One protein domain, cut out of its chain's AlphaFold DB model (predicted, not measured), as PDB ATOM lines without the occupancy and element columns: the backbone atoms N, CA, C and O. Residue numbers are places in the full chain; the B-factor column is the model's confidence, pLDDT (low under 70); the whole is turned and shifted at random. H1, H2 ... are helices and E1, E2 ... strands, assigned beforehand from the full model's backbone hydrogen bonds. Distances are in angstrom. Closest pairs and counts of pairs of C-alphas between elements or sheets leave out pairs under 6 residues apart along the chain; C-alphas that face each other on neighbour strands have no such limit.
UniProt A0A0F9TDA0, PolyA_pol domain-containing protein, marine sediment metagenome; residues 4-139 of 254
ATOM      1  N   ASP A   4     286.278 219.598 213.982       85.81
ATOM      2  CA  ASP A   4     287.063 220.790 214.343       85.81
ATOM      3  C   ASP A   4     287.891 220.605 215.617       85.81
ATOM      4  O   ASP A   4     289.061 220.972 215.681       85.81
ATOM      5  N   GLU A   5     287.265 220.025 216.637       88.75
ATOM      6  CA  GLU A   5     287.886 219.779 217.932       88.75
ATOM      7  C   GLU A   5     288.932 218.664 217.815       88.75
ATOM      8  O   GLU A   5     290.010 218.778 218.393       88.75
ATOM      9  N   LEU A   6     288.668 217.641 216.992       90.69
ATOM     10  CA  LEU A   6     289.647 216.604 216.659       90.69
ATOM     11  C   LEU A   6     290.902 217.195 216.021       90.69
ATOM     12  O   LEU A   6     292.006 216.978 216.514       90.69
ATOM     13  N   LEU A   7     290.727 217.974 214.961       92.88
ATOM     14  CA  LEU A   7     291.827 218.563 214.209       92.88
ATOM     15  C   LEU A   7     292.629 219.555 215.063       92.88
ATOM     16  O   LEU A   7     293.859 219.503 215.082       92.88
ATOM     17  N   SER A   8     291.950 220.381 215.868       93.19
ATOM     18  CA  SER A   8     292.613 221.261 216.837       93.19
ATOM     19  C   SER A   8     293.378 220.484 217.914       93.19
ATOM     20  O   SER A   8     294.427 220.947 218.377       93.19
ATOM     21  N   ASN A   9     292.873 219.323 218.341       94.00
ATOM     22  CA  ASN A   9     293.565 218.470 219.302       94.00
ATOM     23  C   ASN A   9     294.840 217.877 218.695       94.00
ATOM     24  O   ASN A   9     295.861 217.878 219.376       94.00
ATOM     25  N   ILE A  10     294.829 217.466 217.423       95.81
ATOM     26  CA  ILE A  10     296.028 216.969 216.725       95.81
ATOM     27  C   ILE A  10     297.118 218.049 216.674       95.81
ATOM     28  O   ILE A  10     298.264 217.778 217.031       95.81
ATOM     29  N   GLU A  11     296.783 219.302 216.340       95.88
ATOM     30  CA  GLU A  11     297.765 220.402 216.369       95.88
ATOM     31  C   GLU A  11     298.313 220.682 217.780       95.88
ATOM     32  O   GLU A  11     299.461 221.098 217.954       95.88
ATOM     33  N   SER A  12     297.483 220.508 218.812       96.75
ATOM     34  CA  SER A  12     297.899 220.643 220.212       96.75
ATOM     35  C   SER A  12     298.841 219.511 220.625       96.75
ATOM     36  O   SER A  12     299.856 219.764 221.271       96.75
ATOM     37  N   VAL A  13     298.540 218.277 220.212       97.06
ATOM     38  CA  VAL A  13     299.378 217.094 220.439       97.06
ATOM     39  C   VAL A  13     300.736 217.261 219.766       97.06
ATOM     40  O   VAL A  13     301.745 217.087 220.444       97.06
ATOM     41  N   ALA A  14     300.779 217.677 218.497       97.25
ATOM     42  CA  ALA A  14     302.034 217.933 217.792       97.25
ATOM     43  C   ALA A  14     302.914 218.940 218.553       97.25
ATOM     44  O   ALA A  14     304.058 218.645 218.884       97.25
ATOM     45  N   ARG A  15     302.345 220.092 218.945       96.88
ATOM     46  CA  ARG A  15     303.072 221.136 219.691       96.88
ATOM     47  C   ARG A  15     303.563 220.680 221.063       96.88
ATOM     48  O   ARG A  15     304.666 221.037 221.457       96.88
ATOM     49  N   LYS A  16     302.755 219.923 221.812       97.25
ATOM     50  CA  LYS A  16     303.134 219.429 223.149       97.25
ATOM     51  C   LYS A  16     304.280 218.421 223.109       97.25
ATOM     52  O   LYS A  16     304.986 218.301 224.104       97.25
ATOM     53  N   ASN A  17     304.432 217.712 221.994       96.75
ATOM     54  CA  ASN A  17     305.467 216.701 221.796       96.75
ATOM     55  C   ASN A  17     306.649 217.217 220.952       96.75
ATOM     56  O   ASN A  17     307.488 216.415 220.566       96.75
ATOM     57  N   ASP A  18     306.720 218.528 220.678       95.75
ATOM     58  CA  ASP A  18     307.772 219.160 219.860       95.75
ATOM     59  C   ASP A  18     307.922 218.536 218.456       95.75
ATOM     60  O   ASP A  18     309.018 218.391 217.920       95.75
ATOM     61  N   LEU A  19     306.791 218.142 217.862       96.31
ATOM     62  CA  LEU A  19     306.730 217.537 216.533       96.31
ATOM     63  C   LEU A  19     306.493 218.597 215.453       96.31
ATOM     64  O   LEU A  19     305.947 219.680 215.700       96.31
ATOM     65  N   GLY A  20     306.849 218.249 214.219       94.88
ATOM     66  CA  GLY A  20     306.588 219.032 213.025       94.88
ATOM     67  C   GLY A  20     305.111 219.392 212.879       94.88
ATOM     68  O   GLY A  20     304.206 218.655 213.276       94.88
ATOM     69  N   LYS A  21     304.850 220.563 212.289       96.62
ATOM     70  CA  LYS A  21     303.480 221.033 212.070       96.62
ATOM     71  C   LYS A  21     302.744 220.067 211.126       96.62
ATOM     72  O   LYS A  21     303.207 219.896 209.997       96.62
ATOM     73  N   PRO A  22     301.602 219.490 211.539       97.75
ATOM     74  CA  PRO A  22     300.833 218.599 210.687       97.75
ATOM     75  C   PRO A  22     300.021 219.366 209.645       97.75
ATOM     76  O   PRO A  22     299.535 220.475 209.886       97.75
ATOM     77  N   TYR A  23     299.834 218.722 208.502       98.19
ATOM     78  CA  TYR A  23     299.001 219.166 207.396       98.19
ATOM     79  C   TYR A  23     298.165 217.998 206.896       98.19
ATOM     80  O   TYR A  23     298.632 216.860 206.880       98.19
ATOM     81  N   ILE A  24     296.962 218.298 206.422       97.62
ATOM     82  CA  ILE A  24     296.215 217.381 205.569       97.62
ATOM     83  C   ILE A  24     296.873 217.391 204.193       97.62
ATOM     84  O   ILE A  24     297.268 218.450 203.706       97.62
ATOM     85  N   VAL A  25     296.994 216.236 203.550       97.44
ATOM     86  CA  VAL A  25     297.653 216.115 202.247       97.44
ATOM     87  C   VAL A  25     296.807 215.312 201.261       97.44
ATOM     88  O   VAL A  25     295.969 214.500 201.633       97.44
ATOM     89  N   GLY A  26     297.002 215.531 199.962       95.50
ATOM     90  CA  GLY A  26     296.455 214.648 198.935       95.50
ATOM     91  C   GLY A  26     294.966 214.846 198.661       95.50
ATOM     92  O   GLY A  26     294.570 215.838 198.050       95.50
ATOM     93  N   GLY A  27     294.143 213.849 198.996       94.56
ATOM     94  CA  GLY A  27     292.779 213.749 198.470       94.56
ATOM     95  C   GLY A  27     291.836 214.851 198.943       94.56
ATOM     96  O   GLY A  27     291.087 215.402 198.137       94.56
ATOM     97  N   VAL A  28     291.900 215.190 200.229       95.31
ATOM     98  CA  VAL A  28     291.043 216.212 200.841       95.31
ATOM     99  C   VAL A  28     291.266 217.597 200.212       95.31
ATOM    100  O   VAL A  28     290.287 218.132 199.677       95.31
ATOM    101  N   PRO A  29     292.496 218.159 200.160       96.56
ATOM    102  CA  PRO A  29     292.710 219.470 199.550       96.56
ATOM    103  C   PRO A  29     292.400 219.489 198.051       96.56
ATOM    104  O   PRO A  29     291.810 220.453 197.560       96.56
ATOM    105  N   ARG A  30     292.709 218.410 197.316       96.50
ATOM    106  CA  ARG A  30     292.316 218.265 195.904       96.50
ATOM    107  C   ARG A  30     290.804 218.396 195.729       96.50
ATOM    108  O   ARG A  30     290.339 219.173 194.899       96.50
ATOM    109  N   ASP A  31     290.036 217.631 196.503       94.69
ATOM    110  CA  ASP A  31     288.579 217.589 196.371       94.69
ATOM    111  C   ASP A  31     287.929 218.918 196.793       94.69
ATOM    112  O   ASP A  31     286.888 219.284 196.243       94.69
ATOM    113  N   ARG A  32     288.562 219.676 197.702       93.44
ATOM    114  CA  ARG A  32     288.160 221.055 198.018       93.44
ATOM    115  C   ARG A  32     288.367 222.009 196.844       93.44
ATOM    116  O   ARG A  32     287.449 222.757 196.523       93.44
ATOM    117  N   ILE A  33     289.533 221.981 196.191       94.44
ATOM    118  CA  ILE A  33     289.803 222.833 195.015       94.44
ATOM    119  C   ILE A  33     288.857 222.490 193.856       94.44
ATOM    120  O   ILE A  33     288.380 223.390 193.170       94.44
ATOM    121  N   LEU A  34     288.527 221.209 193.678       93.19
ATOM    122  CA  LEU A  34     287.547 220.745 192.690       93.19
ATOM    123  C   LEU A  34     286.099 221.179 192.987       93.19
ATOM    124  O   LEU A  34     285.227 220.971 192.150       93.19
ATOM    125  N   GLY A  35     285.810 221.718 194.176       90.31
ATOM    126  CA  GLY A  35     284.441 222.024 194.604       90.31
ATOM    127  C   GLY A  35     283.602 220.787 194.951       90.31
ATOM    128  O   GLY A  35     282.414 220.910 195.231       90.31
ATOM    129  N   ASN A  36     284.216 219.599 194.996       83.38
ATOM    130  CA  ASN A  36     283.567 218.340 195.377       83.38
ATOM    131  C   ASN A  36     283.400 218.196 196.898       83.38
ATOM    132  O   ASN A  36     282.841 217.206 197.371       83.38
ATOM    133  N   ARG A  37     283.922 219.154 197.672       80.12
ATOM    134  CA  ARG A  37     283.879 219.164 199.131       80.12
ATOM    135  C   ARG A  37     283.701 220.585 199.648       80.12
ATOM    136  O   ARG A  37     284.558 221.440 199.436       80.12
ATOM    137  N   SER A  38     282.602 220.817 200.362       63.75
ATOM    138  CA  SER A  38     282.238 222.136 200.896       63.75
ATOM    139  C   SER A  38     282.843 222.442 202.265       63.75
ATOM    140  O   SER A  38     283.023 223.611 202.601       63.75
ATOM    141  N   GLY A  39     283.175 221.424 203.064       65.56
ATOM    142  CA  GLY A  39     283.711 221.645 204.402       65.56
ATOM    143  C   GLY A  39     284.145 220.376 205.124       65.56
ATOM    144  O   GLY A  39     284.195 219.286 204.557       65.56
ATOM    145  N   LYS A  40     284.474 220.545 206.406       70.69
ATOM    146  CA  LYS A  40     285.029 219.491 207.266       70.69
ATOM    147  C   LYS A  40     284.038 218.365 207.571       70.69
ATOM    148  O   LYS A  40     284.455 217.238 207.785       70.69
ATOM    149  N   SER A  41     282.734 218.649 207.587       67.19
ATOM    150  CA  SER A  41     281.682 217.674 207.929       67.19
ATOM    151  C   SER A  41     281.628 216.459 207.009       67.19
ATOM    152  O   SER A  41     281.089 215.431 207.400       67.19
ATOM    153  N   ASP A  42     282.181 216.581 205.805       72.88
ATOM    154  CA  ASP A  42     282.093 215.555 204.770       72.88
ATOM    155  C   ASP A  42     283.308 214.608 204.802       72.88
ATOM    156  O   ASP A  42     283.471 213.767 203.912       72.88
ATOM    157  N   VAL A  43     284.233 214.823 205.747       81.62
ATOM    158  CA  VAL A  43     285.544 214.172 205.804       81.62
ATOM    159  C   VAL A  43     285.525 213.025 206.810       81.62
ATOM    160  O   VAL A  43     285.398 213.231 208.015       81.62
ATOM    161  N   ASN A  44     285.703 211.817 206.288       86.31
ATOM    162  CA  ASN A  44     285.692 210.574 207.061       86.31
ATOM    163  C   ASN A  44     287.059 209.875 207.001       86.31
ATOM    164  O   ASN A  44     287.259 208.874 207.677       86.31
ATOM    165  N   ASP A  45     287.944 210.371 206.140       92.00
ATOM    166  CA  ASP A  45     289.233 209.795 205.784       92.00
ATOM    167  C   ASP A  45     290.197 210.952 205.484       92.00
ATOM    168  O   ASP A  45     289.859 211.849 204.696       92.00
ATOM    169  N   ILE A  46     291.326 210.990 206.189       94.12
ATOM    170  CA  ILE A  46     292.293 212.091 206.175       94.12
ATOM    171  C   ILE A  46     293.704 211.525 206.123       94.12
ATOM    172  O   ILE A  46     294.141 210.875 207.065       94.12
ATOM    173  N   ASP A  47     294.451 211.893 205.087       96.44
ATOM    174  CA  ASP A  47     295.900 211.733 205.067       96.44
ATOM    175  C   ASP A  47     296.563 212.930 205.771       96.44
ATOM    176  O   ASP A  47     296.339 214.085 205.390       96.44
ATOM    177  N   ILE A  48     297.410 212.669 206.761       97.56
ATOM    178  CA  ILE A  48     298.152 213.656 207.547       97.56
ATOM    179  C   ILE A  48     299.654 213.466 207.324       97.56
ATOM    180  O   ILE A  48     300.176 212.352 207.349       97.56
ATOM    181  N   THR A  49     300.376 214.568 207.137       97.44
ATOM    182  CA  THR A  49     301.842 214.582 207.102       97.44
ATOM    183  C   THR A  49     302.410 215.774 207.863       97.44
ATOM    184  O   THR A  49     301.844 216.867 207.864       97.44
ATOM    185  N   THR A  50     303.568 215.579 208.477       96.69
ATOM    186  CA  THR A  50     304.451 216.632 209.004       96.69
ATOM    187  C   THR A  50     305.580 216.978 208.020       96.69
ATOM    188  O   THR A  50     306.382 217.875 208.280       96.69
ATOM    189  N   GLY A  51     305.663 216.278 206.880       94.56
ATOM    190  CA  GLY A  51     306.761 216.361 205.910       94.56
ATOM    191  C   GLY A  51     308.065 215.744 206.407       94.56
ATOM    192  O   GLY A  51     309.148 216.120 205.950       94.56
ATOM    193  N   SER A  52     307.974 214.878 207.413       92.38
ATOM    194  CA  SER A  52     309.091 214.373 208.198       92.38
ATOM    195  C   SER A  52     308.725 213.017 208.821       92.38
ATOM    196  O   SER A  52     307.555 212.639 208.884       92.38
ATOM    197  N   LYS A  53     309.734 212.250 209.254       88.12
ATOM    198  CA  LYS A  53     309.538 210.906 209.837       88.12
ATOM    199  C   LYS A  53     308.749 210.923 211.151       88.12
ATOM    200  O   LYS A  53     308.162 209.911 211.512       88.12
ATOM    201  N   ASP A  54     308.693 212.076 211.809       93.56
ATOM    202  CA  ASP A  54     307.906 212.307 213.023       93.56
ATOM    203  C   ASP A  54     306.381 212.279 212.795       93.56
ATOM    204  O   ASP A  54     305.612 212.381 213.746       93.56
ATOM    205  N   SER A  55     305.912 212.088 211.556       94.38
ATOM    206  CA  SER A  55     304.502 211.781 211.278       94.38
ATOM    207  C   SER A  55     304.025 210.512 211.998       94.38
ATOM    208  O   SER A  55     302.871 210.453 212.420       94.38
ATOM    209  N   LEU A  56     304.899 209.517 212.191       94.12
ATOM    210  CA  LEU A  56     304.562 208.301 212.943       94.12
ATOM    211  C   LEU A  56     304.550 208.548 214.454       94.12
ATOM    212  O   LEU A  56     303.646 208.076 215.141       94.12
ATOM    213  N   ASP A  57     305.492 209.354 214.948       96.00
ATOM    214  CA  ASP A  57     305.506 209.800 216.345       96.00
ATOM    215  C   ASP A  57     304.232 210.605 216.658       96.00
ATOM    216  O   ASP A  57     303.630 210.465 217.724       96.00
ATOM    217  N   LEU A  58     303.758 211.404 215.693       97.19
ATOM    218  CA  LEU A  58     302.481 212.101 215.791       97.19
ATOM    219  C   LEU A  58     301.303 211.124 215.850       97.19
ATOM    220  O   LEU A  58     300.408 211.334 216.666       97.19
ATOM    221  N   ALA A  59     301.294 210.073 215.027       96.69
ATOM    222  CA  ALA A  59     300.239 209.059 215.046       96.69
ATOM    223  C   ALA A  59     300.130 208.392 216.427       96.69
ATOM    224  O   ALA A  59     299.040 208.303 216.998       96.69
ATOM    225  N   GLU A  60     301.267 207.996 217.003       96.00
ATOM    226  CA  GLU A  60     301.332 207.410 218.344       96.00
ATOM    227  C   GLU A  60     300.892 208.410 219.426       96.00
ATOM    228  O   GLU A  60     300.089 208.080 220.305       96.00
ATOM    229  N   ALA A  61     301.349 209.662 219.351       96.50
ATOM    230  CA  ALA A  61     300.955 210.705 220.295       96.50
ATOM    231  C   ALA A  61     299.448 211.021 220.220       96.50
ATOM    232  O   ALA A  61     298.806 211.252 221.248       96.50
ATOM    233  N   VAL A  62     298.872 211.007 219.015       96.50
ATOM    234  CA  VAL A  62     297.434 211.175 218.772       96.50
ATOM    235  C   VAL A  62     296.650 210.011 219.370       96.50
ATOM    236  O   VAL A  62     295.695 210.254 220.108       96.50
ATOM    237  N   TYR A  63     297.079 208.769 219.131       96.12
ATOM    238  CA  TYR A  63     296.483 207.574 219.736       96.12
ATOM    239  C   TYR A  63     296.468 207.662 221.271       96.12
ATOM    240  O   TYR A  63     295.415 207.518 221.898       96.12
ATOM    241  N   ASN A  64     297.605 208.013 221.880       95.38
ATOM    242  CA  ASN A  64     297.729 208.167 223.333       95.38
ATOM    243  C   ASN A  64     296.827 209.278 223.902       95.38
ATOM    244  O   ASN A  64     296.360 209.187 225.040       95.38
ATOM    245  N   ALA A  65     296.561 210.327 223.120       94.25
ATOM    246  CA  ALA A  65     295.695 211.436 223.508       94.25
ATOM    247  C   ALA A  65     294.195 211.169 223.280       94.25
ATOM    248  O   ALA A  65     293.366 211.961 223.738       94.25
ATOM    249  N   MET A  66     293.826 210.084 222.589       91.81
ATOM    250  CA  MET A  66     292.449 209.782 222.183       91.81
ATOM    251  C   MET A  66     291.993 208.419 222.721       91.81
ATOM    252  O   MET A  66     292.041 207.415 222.006       91.81
ATOM    253  N   PRO A  67     291.496 208.361 223.973       85.56
ATOM    254  CA  PRO A  67     290.974 207.128 224.557       85.56
ATOM    255  C   PRO A  67     289.861 206.517 223.694       85.56
ATOM    256  O   PRO A  67     288.919 207.217 223.324       85.56
ATOM    257  N   ASN A  68     289.918 205.204 223.449       89.50
ATOM    258  CA  ASN A  68     289.023 204.446 222.550       89.50
ATOM    259  C   ASN A  68     289.243 204.676 221.043       89.50
ATOM    260  O   ASN A  68     288.345 204.398 220.245       89.50
ATOM    261  N   SER A  69     290.409 205.176 220.642       93.88
ATOM    262  CA  SER A  69     290.862 205.070 219.252       93.88
ATOM    263  C   SER A  69     291.426 203.674 218.958       93.88
ATOM    264  O   SER A  69     291.815 202.945 219.873       93.88
ATOM    265  N   ASN A  70     291.468 203.292 217.681       95.62
ATOM    266  CA  ASN A  70     292.245 202.138 217.227       95.62
ATOM    267  C   ASN A  70     293.507 202.632 216.530       95.62
ATOM    268  O   ASN A  70     293.413 203.541 215.714       95.62
ATOM    269  N   TYR A  71     294.647 202.005 216.808       96.44
ATOM    270  CA  TYR A  71     295.927 202.316 216.175       96.44
ATOM    271  C   TYR A  71     296.451 201.114 215.397       96.44
ATOM    272  O   TYR A  71     296.367 199.976 215.875       96.44
ATOM    273  N   ARG A  72     296.977 201.357 214.196       96.25
ATOM    274  CA  ARG A  72     297.590 200.329 213.348       96.25
ATOM    275  C   ARG A  72     298.854 200.863 212.697       96.25
ATOM    276  O   ARG A  72     298.913 202.020 212.306       96.25
ATOM    277  N   THR A  73     299.832 199.985 212.528       93.62
ATOM    278  CA  THR A  73     301.049 200.229 211.748       93.62
ATOM    279  C   THR A  73     301.097 199.258 210.581       93.62
ATOM    280  O   THR A  73     300.647 198.116 210.714       93.62
ATOM    281  N   TYR A  74     301.670 199.688 209.464       90.75
ATOM    282  CA  TYR A  74     301.701 198.921 208.222       90.75
ATOM    283  C   TYR A  74     303.140 198.683 207.748       90.75
ATOM    284  O   TYR A  74     304.055 199.437 208.082       90.75
ATOM    285  N   ASP A  75     303.342 197.628 206.956       85.19
ATOM    286  CA  ASP A  75     304.673 197.174 206.518       85.19
ATOM    287  C   ASP A  75     305.405 198.174 205.604       85.19
ATOM    288  O   ASP A  75     306.628 198.152 205.491       85.19
ATOM    289  N   ASP A  76     304.669 199.065 204.943       78.75
ATOM    290  CA  ASP A  76     305.180 200.172 204.122       78.75
ATOM    291  C   ASP A  76     305.480 201.445 204.944       78.75
ATOM    292  O   ASP A  76     305.827 202.490 204.386       78.75
ATOM    293  N   GLY A  77     305.396 201.342 206.273       80.88
ATOM    294  CA  GLY A  77     305.892 202.334 207.216       80.88
ATOM    295  C   GLY A  77     304.935 203.482 207.509       80.88
ATOM    296  O   GLY A  77     305.398 204.477 208.057       80.88
ATOM    297  N   HIS A  78     303.653 203.393 207.140       88.62
ATOM    298  CA  HIS A  78     302.628 204.337 207.607       88.62
ATOM    299  C   HIS A  78     301.909 203.807 208.853       88.62
ATOM    300  O   HIS A  78     302.030 202.631 209.220       88.62
ATOM    301  N   ALA A  79     301.157 204.687 209.508       95.62
ATOM    302  CA  ALA A  79     300.315 204.337 210.640       95.62
ATOM    303  C   ALA A  79     298.937 204.975 210.502       95.62
ATOM    304  O   ALA A  79     298.812 206.034 209.896       95.62
ATOM    305  N   SER A  80     297.916 204.355 211.083       97.31
ATOM    306  CA  SER A  80     296.559 204.886 211.079       97.31
ATOM    307  C   SER A  80     295.963 204.944 212.475       97.31
ATOM    308  O   SER A  80     296.271 204.120 213.344       97.31
ATOM    309  N   VAL A  81     295.105 205.941 212.687       97.31
ATOM    310  CA  VAL A  81     294.298 206.099 213.893       97.31
ATOM    311  C   VAL A  81     292.832 206.239 213.493       97.31
ATOM    312  O   VAL A  81     292.448 207.202 212.833       97.31
ATOM    313  N   ASP A  82     291.995 205.304 213.933       95.94
ATOM    314  CA  ASP A  82     290.542 205.407 213.802       95.94
ATOM    315  C   ASP A  82     289.952 206.005 215.076       95.94
ATOM    316  O   ASP A  82     290.069 205.420 216.159       95.94
ATOM    317  N   PHE A  83     289.255 207.135 214.960       93.62
ATOM    318  CA  PHE A  83     288.584 207.756 216.098       93.62
ATOM    319  C   PHE A  83     287.233 208.357 215.710       93.62
ATOM    320  O   PHE A  83     287.134 209.161 214.790       93.62
ATOM    321  N   MET A  84     286.170 207.982 216.433       88.88
ATOM    322  CA  MET A  84     284.802 208.493 216.224       88.88
ATOM    323  C   MET A  84     284.306 208.422 214.762       88.88
ATOM    324  O   MET A  84     283.572 209.294 214.308       88.88
ATOM    325  N   GLY A  85     284.682 207.365 214.034       89.00
ATOM    326  CA  GLY A  85     284.280 207.162 212.635       89.00
ATOM    327  C   GLY A  85     285.092 207.961 211.611       89.00
ATOM    328  O   GLY A  85     284.725 207.961 210.440       89.00
ATOM    329  N   ILE A  86     286.172 208.619 212.042       91.88
ATOM    330  CA  ILE A  86     287.150 209.274 211.175       91.88
ATOM    331  C   ILE A  86     288.399 208.394 211.120       91.88
ATOM    332  O   ILE A  86     288.978 208.078 212.162       91.88
ATOM    333  N   HIS A  87     288.782 208.012 209.907       95.25
ATOM    334  CA  HIS A  87     290.042 207.355 209.597       95.25
ATOM    335  C   HIS A  87     291.121 208.419 209.377       95.25
ATOM    336  O   HIS A  87     290.896 209.386 208.645       95.25
ATOM    337  N   MET A  88     292.262 208.285 210.047       96.25
ATOM    338  CA  MET A  88     293.400 209.189 209.896       96.25
ATOM    339  C   MET A  88     294.635 208.372 209.547       96.25
ATOM    340  O   MET A  88     295.121 207.628 210.397       96.25
ATOM    341  N   ASP A  89     295.146 208.538 208.334       96.88
ATOM    342  CA  ASP A  89     296.391 207.935 207.869       96.88
ATOM    343  C   ASP A  89     297.543 208.927 208.037       96.88
ATOM    344  O   ASP A  89     297.476 210.069 207.592       96.88
ATOM    345  N   PHE A  90     298.626 208.498 208.671       97.06
ATOM    346  CA  PHE A  90     299.821 209.298 208.912       97.06
ATOM    347  C   PHE A  90     300.938 208.843 207.982       97.06
ATOM    348  O   PHE A  90     301.353 207.683 208.003       97.06
ATOM    349  N   SER A  91     301.431 209.777 207.167       93.44
ATOM    350  CA  SER A  91     302.453 209.521 206.155       93.44
ATOM    351  C   SER A  91     303.723 208.920 206.757       93.44
ATOM    352  O   SER A  91     304.196 209.334 207.811       93.44
ATOM    353  N   SER A  92     304.346 207.999 206.026       90.75
ATOM    354  CA  SER A  92     305.681 207.484 206.341       90.75
ATOM    355  C   SER A  92     306.811 208.455 205.966       90.75
ATOM    356  O   SER A  92     307.989 208.142 206.154       90.75
ATOM    357  N   ASN A  93     306.467 209.618 205.391       93.62
ATOM    358  CA  ASN A  93     307.399 210.538 204.740       93.62
ATOM    359  C   ASN A  93     308.245 209.820 203.671       93.62
ATOM    360  O   ASN A  93     309.470 209.947 203.609       93.62
ATOM    361  N   PHE A  94     307.586 208.997 202.849       94.25
ATOM    362  CA  PHE A  94     308.245 208.253 201.783       94.25
ATOM    363  C   PHE A  94     308.887 209.197 200.755       94.25
ATOM    364  O   PHE A  94     308.216 210.030 200.143       94.25
ATOM    365  N   ILE A  95     310.186 209.001 200.520       95.31
ATOM    366  CA  ILE A  95     310.965 209.719 199.512       95.31
ATOM    367  C   ILE A  95     311.321 208.739 198.393       95.31
ATOM    368  O   ILE A  95     312.057 207.772 198.595       95.31
ATOM    369  N   ALA A  96     310.793 208.996 197.201       95.00
ATOM    370  CA  ALA A  96     311.012 208.177 196.023       95.00
ATOM    371  C   ALA A  96     312.491 208.199 195.597       95.00
ATOM    372  O   ALA A  96     313.090 209.275 195.496       95.00
ATOM    373  N   PRO A  97     313.088 207.040 195.261       95.88
ATOM    374  CA  PRO A  97     314.430 206.998 194.694       95.88
ATOM    375  C   PRO A  97     314.562 207.914 193.468       95.88
ATOM    376  O   PRO A  97     313.743 207.870 192.552       95.88
ATOM    377  N   GLY A  98     315.602 208.749 193.455       94.06
ATOM    378  CA  GLY A  98     315.891 209.673 192.353       94.06
ATOM    379  C   GLY A  98     315.128 211.003 192.380       94.06
ATOM    380  O   GLY A  98     315.465 211.877 191.585       94.06
ATOM    381  N   VAL A  99     314.168 211.213 193.294       96.00
ATOM    382  CA  VAL A  99     313.393 212.470 193.352       96.00
ATOM    383  C   VAL A  99     314.269 213.689 193.631       96.00
ATOM    384  O   VAL A  99     314.096 214.732 193.011       96.00
ATOM    385  N   GLU A 100     315.257 213.559 194.515       95.75
ATOM    386  CA  GLU A 100     316.143 214.666 194.874       95.75
ATOM    387  C   GLU A 100     317.047 215.073 193.701       95.75
ATOM    388  O   GLU A 100     317.214 216.258 193.421       95.75
ATOM    389  N   GLU A 101     317.586 214.093 192.971       95.44
ATOM    390  CA  GLU A 101     318.386 214.345 191.768       95.44
ATOM    391  C   GLU A 101     317.543 214.982 190.661       95.44
ATOM    392  O   GLU A 101     317.971 215.934 190.010       95.44
ATOM    393  N   GLU A 102     316.314 214.503 190.488       96.00
ATOM    394  CA  GLU A 102     315.377 215.063 189.524       96.00
ATOM    395  C   GLU A 102     315.029 216.519 189.846       96.00
ATOM    396  O   GLU A 102     315.042 217.372 188.958       96.00
ATOM    397  N   LEU A 103     314.791 216.825 191.124       95.56
ATOM    398  CA  LEU A 103     314.544 218.185 191.590       95.56
ATOM    399  C   LEU A 103     315.752 219.099 191.360       95.56
ATOM    400  O   LEU A 103     315.586 220.204 190.835       95.56
ATOM    401  N   ARG A 104     316.971 218.625 191.650       94.69
ATOM    402  CA  ARG A 104     318.204 219.358 191.321       94.69
ATOM    403  C   ARG A 104     318.310 219.646 189.827       94.69
ATOM    404  O   ARG A 104     318.650 220.769 189.452       94.69
ATOM    405  N   ARG A 105     317.985 218.668 188.974       93.38
ATOM    406  CA  ARG A 105     318.024 218.806 187.509       93.38
ATOM    407  C   ARG A 105     317.079 219.892 186.998       93.38
ATOM    408  O   ARG A 105     317.443 220.613 186.073       93.38
ATOM    409  N   ILE A 106     315.900 220.034 187.603       90.38
ATOM    410  CA  ILE A 106     314.930 221.087 187.255       90.38
ATOM    411  C   ILE A 106     315.160 222.403 188.022       90.38
ATOM    412  O   ILE A 106     314.303 223.284 188.016       90.38
ATOM    413  N   GLY A 107     316.321 222.562 188.667       91.00
ATOM    414  CA  GLY A 107     316.761 223.820 189.275       91.00
ATOM    415  C   GLY A 107     316.328 224.045 190.726       91.00
ATOM    416  O   GLY A 107     316.572 225.124 191.261       91.00
ATOM    417  N   GLN A 108     315.728 223.052 191.386       89.69
ATOM    418  CA  GLN A 108     315.360 223.120 192.803       89.69
ATOM    419  C   GLN A 108     316.541 222.631 193.660       89.69
ATOM    420  O   GLN A 108     316.877 221.448 193.653       89.69
ATOM    421  N   LYS A 109     317.193 223.546 194.388       86.12
ATOM    422  CA  LYS A 109     318.291 223.244 195.328       86.12
ATOM    423  C   LYS A 109     317.796 223.330 196.773       86.12
ATOM    424  O   LYS A 109     316.801 224.003 197.023       86.12
ATOM    425  N   ASP A 110     318.488 222.649 197.690       84.88
ATOM    426  CA  ASP A 110     318.209 222.665 199.138       84.88
ATOM    427  C   ASP A 110     316.735 222.365 199.467       84.88
ATOM    428  O   ASP A 110     316.053 223.074 200.209       84.88
ATOM    429  N   VAL A 111     316.224 221.304 198.840       91.62
ATOM    430  CA  VAL A 111     314.820 220.904 198.909       91.62
ATOM    431  C   VAL A 111     314.492 220.368 200.304       91.62
ATOM    432  O   VAL A 111     315.148 219.451 200.795       91.62
ATOM    433  N   SER A 112     313.445 220.906 200.934       94.31
ATOM    434  CA  SER A 112     312.969 220.415 202.231       94.31
ATOM    435  C   SER A 112     312.430 218.982 202.148       94.31
ATOM    436  O   SER A 112     311.911 218.563 201.112       94.31
ATOM    437  N   SER A 113     312.469 218.250 203.268       95.31
ATOM    438  CA  SER A 113     311.893 216.895 203.373       95.31
ATOM    439  C   SER A 113     310.424 216.857 202.929       95.31
ATOM    440  O   SER A 113     310.053 216.025 202.109       95.31
ATOM    441  N   MET A 114     309.621 217.843 203.346       96.38
ATOM    442  CA  MET A 114     308.231 217.984 202.902       96.38
ATOM    443  C   MET A 114     308.109 218.072 201.379       96.38
ATOM    444  O   MET A 114     307.275 217.402 200.778       96.38
ATOM    445  N   LYS A 115     308.954 218.875 200.726       96.44
ATOM    446  CA  LYS A 115     308.923 218.994 199.269       96.44
ATOM    447  C   LYS A 115     309.381 217.683 198.613       96.44
ATOM    448  O   LYS A 115     308.748 217.249 197.659       96.44
ATOM    449  N   LEU A 116     310.381 216.986 199.156       97.25
ATOM    450  CA  LEU A 116     310.768 215.654 198.668       97.25
ATOM    451  C   LEU A 116     309.620 214.635 198.764       97.25
ATOM    452  O   LEU A 116     309.370 213.922 197.791       97.25
ATOM    453  N   GLU A 117     308.883 214.598 199.877       96.69
ATOM    454  CA  GLU A 117     307.701 213.739 200.037       96.69
ATOM    455  C   GLU A 117     306.631 214.068 198.987       96.69
ATOM    456  O   GLU A 117     306.148 213.184 198.277       96.69
ATOM    457  N   LEU A 118     306.283 215.349 198.834       97.62
ATOM    458  CA  LEU A 118     305.256 215.783 197.889       97.62
ATOM    459  C   LEU A 118     305.611 215.423 196.442       97.62
ATOM    460  O   LEU A 118     304.774 214.879 195.723       97.62
ATOM    461  N   TYR A 119     306.856 215.643 196.020       97.50
ATOM    462  CA  TYR A 119     307.305 215.279 194.672       97.50
ATOM    463  C   TYR A 119     307.460 213.764 194.462       97.50
ATOM    464  O   TYR A 119     307.549 213.305 193.323       97.50
ATOM    465  N   SER A 120     307.438 212.972 195.538       97.06
ATOM    466  CA  SER A 120     307.428 211.504 195.480       97.06
ATOM    467  C   SER A 120     306.038 210.922 195.198       97.06
ATOM    468  O   SER A 120     305.910 209.729 194.889       97.06
ATOM    469  N   ARG A 121     304.984 211.748 195.275       96.50
ATOM    470  CA  ARG A 121     303.595 211.352 195.011       96.50
ATOM    471  C   ARG A 121     303.349 211.080 193.526       96.50
ATOM    472  O   ARG A 121     304.216 211.239 192.670       96.50
ATOM    473  N   ASP A 122     302.167 210.552 193.234       97.38
ATOM    474  CA  ASP A 122     301.800 210.097 191.897       97.38
ATOM    475  C   ASP A 122     301.508 211.251 190.928       97.38
ATOM    476  O   ASP A 122     302.073 211.274 189.833       97.38
ATOM    477  N   PHE A 123     300.668 212.203 191.336       98.50
ATOM    478  CA  PHE A 123     300.200 213.306 190.495       98.50
ATOM    479  C   PHE A 123     300.256 214.646 191.226       98.50
ATOM    480  O   PHE A 123     300.028 214.691 192.436       98.50
ATOM    481  N   THR A 124     300.501 215.736 190.491       98.31
ATOM    482  CA  THR A 124     300.571 217.118 191.006       98.31
ATOM    483  C   THR A 124     299.344 217.460 191.843       98.31
ATOM    484  O   THR A 124     299.480 217.895 192.982       98.31
ATOM    485  N   MET A 125     298.144 217.125 191.365       97.69
ATOM    486  CA  MET A 125     296.887 217.344 192.092       97.69
ATOM    487  C   MET A 125     296.828 216.706 193.494       97.69
ATOM    488  O   MET A 125     296.043 217.145 194.327       97.69
ATOM    489  N   ASN A 126     297.645 215.682 193.777       97.62
ATOM    490  CA  ASN A 126     297.711 215.000 195.075       97.62
ATOM    491  C   ASN A 126     298.870 215.502 195.957       97.62
ATOM    492  O   ASN A 126     299.189 214.866 196.960       97.62
ATOM    493  N   THR A 127     299.516 216.610 195.587       98.19
ATOM    494  CA  THR A 127     300.632 217.215 196.337       98.19
ATOM    495  C   THR A 127     300.226 218.422 197.178       98.19
ATOM    496  O   THR A 127     301.060 219.010 197.860       98.19
ATOM    497  N   LEU A 128     298.948 218.801 197.136       98.38
ATOM    498  CA  LEU A 128     298.440 219.917 197.921       98.38
ATOM    499  C   LEU A 128     298.482 219.587 199.413       98.38
ATOM    500  O   LEU A 128     298.152 218.470 199.820       98.38
ATOM    501  N   LEU A 129     298.854 220.594 200.197       98.31
ATOM    502  CA  LEU A 129     298.777 220.583 201.651       98.31
ATOM    503  C   LEU A 129     297.656 221.501 202.110       98.31
ATOM    504  O   LEU A 129     297.368 222.513 201.478       98.31
ATOM    505  N   GLU A 130     297.076 221.192 203.250       97.31
ATOM    506  CA  GLU A 130     296.014 221.972 203.854       97.31
ATOM    507  C   GLU A 130     296.201 222.037 205.366       97.31
ATOM    508  O   GLU A 130     296.589 221.058 206.008       97.31
ATOM    509  N   SER A 131     295.981 223.215 205.947       96.88
ATOM    510  CA  SER A 131     296.019 223.377 207.398       96.88
ATOM    511  C   SER A 131     294.888 222.582 208.060       96.88
ATOM    512  O   SER A 131     293.788 222.486 207.515       96.88
ATOM    513  N   LEU A 132     295.122 222.038 209.262       95.19
ATOM    514  CA  LEU A 132     294.104 221.235 209.955       95.19
ATOM    515  C   LEU A 132     292.864 222.070 210.336       95.19
ATOM    516  O   LEU A 132     291.775 221.540 210.541       95.19
ATOM    517  N   ASP A 133     292.981 223.395 210.387       92.88
ATOM    518  CA  ASP A 133     291.846 224.298 210.576       92.88
ATOM    519  C   ASP A 133     291.052 224.605 209.286       92.88
ATOM    520  O   ASP A 133     290.003 225.248 209.380       92.88
ATOM    521  N   PHE A 134     291.479 224.094 208.119       92.81
ATOM    522  CA  PHE A 134     290.880 224.286 206.786       92.81
ATOM    523  C   PHE A 134     290.881 225.747 206.295       92.81
ATOM    524  O   PHE A 134     290.084 226.117 205.422       92.81
ATOM    525  N   THR A 135     291.761 226.595 206.835       93.81
ATOM    526  CA  THR A 135     291.851 228.013 206.445       93.81
ATOM    527  C   THR A 135     292.787 228.267 205.267       93.81
ATOM    528  O   THR A 135     292.608 229.262 204.564       93.81
ATOM    529  N   ALA A 136     293.752 227.379 205.016       96.00
ATOM    530  CA  ALA A 136     294.753 227.561 203.973       96.00
ATOM    531  C   ALA A 136     295.068 226.256 203.233       96.00
ATOM    532  O   ALA A 136     295.250 225.207 203.849       96.00
ATOM    533  N   ILE A 137     295.190 226.361 201.908       97.50
ATOM    534  CA  ILE A 137     295.729 225.322 201.027       97.50
ATOM    535  C   ILE A 137     297.055 225.836 200.463       97.50
ATOM    536  O   ILE A 137     297.144 226.983 200.022       97.50
ATOM    537  N   TYR A 138     298.079 224.987 200.476       98.19
ATOM    538  CA  TYR A 138     299.427 225.291 200.014       98.19
ATOM    539  C   TYR A 138     299.790 224.401 198.826       98.19
ATOM    540  O   TYR A 138     299.689 223.174 198.893       98.19
ATOM    541  N   ASP A 139     300.274 225.031 197.758       97.94
ATOM    542  CA  ASP A 139     300.845 224.361 196.593       97.94
ATOM    543  C   ASP A 139     302.359 224.595 196.570       97.94
ATOM    544  O   ASP A 139     302.842 225.631 196.116       97.94
TER     545      ASP A 139
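This is residues 4 to 139 of the 254 residues of the protein "PolyA_pol domain-containing protein" of marine sediment metagenome (UniProt A0A0F9TDA0). A strongly twisted sheet of six strands makes the body, with H1 and H3 over one face and the shorter H2 on the other. At one end H5 only grazes the sheet, and H4 lies beyond it, far out along the longest axis. The printed part has 136 residues with five named helices and six named strands, in the order H1 E1 H2 E2 H3 E3 E4 E5 H4 H5 E6. The mixed sheet runs E3 E4 E5 E2 E1 E6, and the class is mixed, helices and strands. The whole is compact, with a radius of gyration of the C-alphas of 14.9 A and spans of 47 by 32 by 26 A.

H1, residues 4 to 16, is on the sheet, stands up from it, and lies only just over E1, residues 23 to 25, with 3 C-alphas falling on that strand. E1 is antiparallel to E6, residues 129 to 131, with N 24 and O 130 2.8 A apart, and to E2, residues 45 to 49, with N 23 and O 49 2.8 A apart. H2, residues 27 to 33, is on the opposite face from H1; its closest C-alpha pair with E2 is Val 28 and Ile 46, 6.9 A. H3, residues 55 to 65, is on the same face as H1; residues 10 to 14 of H1 touch it, closest at the C-alphas of Ala 14 and Leu 58, 6.2 A, opposite ways at a steep tilt of 69 degrees, only just short of about perpendicular. E3, residues 70 to 73, E4, residues 79 to 83, and E5, residues 86 to 90, form a meander, each strand the antiparallel neighbour of the one before; N 72 and O 80 are 3.0 A apart, N 81 and O 88 2.8 A. H3 lies over E4 and E5 at a height of 8.0 A, along the strands. E5 and E2 are parallel, with N 48 and O 89 2.7 A apart. E2, H3, E3 form a split strand-helix-strand unit, two strands running the same way with others between them in the sheet; its crossover is right-handed. A second, also right-handed, is E5, H4, residues 99 to 105, H5, residues 113 to 119, and E6. H4 and H5 only just touch, with 3 pairs of C-alphas within 8 A, closest Glu 100 and Leu 116, 6.7 A, about perpendicular at 83 degrees. In each of the five helices every O i to N i+4 pair is within hydrogen-bond range.

H1 begins at C-alpha 4, (287.063, 220.790, 214.343), and spans 18.4 A; H3 spans 15.1 A, E2 13.6 A and E4 13.4 A. H4 ends at C-alpha 105, (318.024, 218.806, 187.509). E6 ends at C-alpha 131, (296.019, 223.377, 207.398).

The C-alphas farthest apart, Asn 68 and Arg 105, are 47.7 A apart. The printed part has no cut; H2 to E2 is a long link of 11 residues. Mean pLDDT of the printed part is 93.1, with residues 38, 39 and 41 under 70.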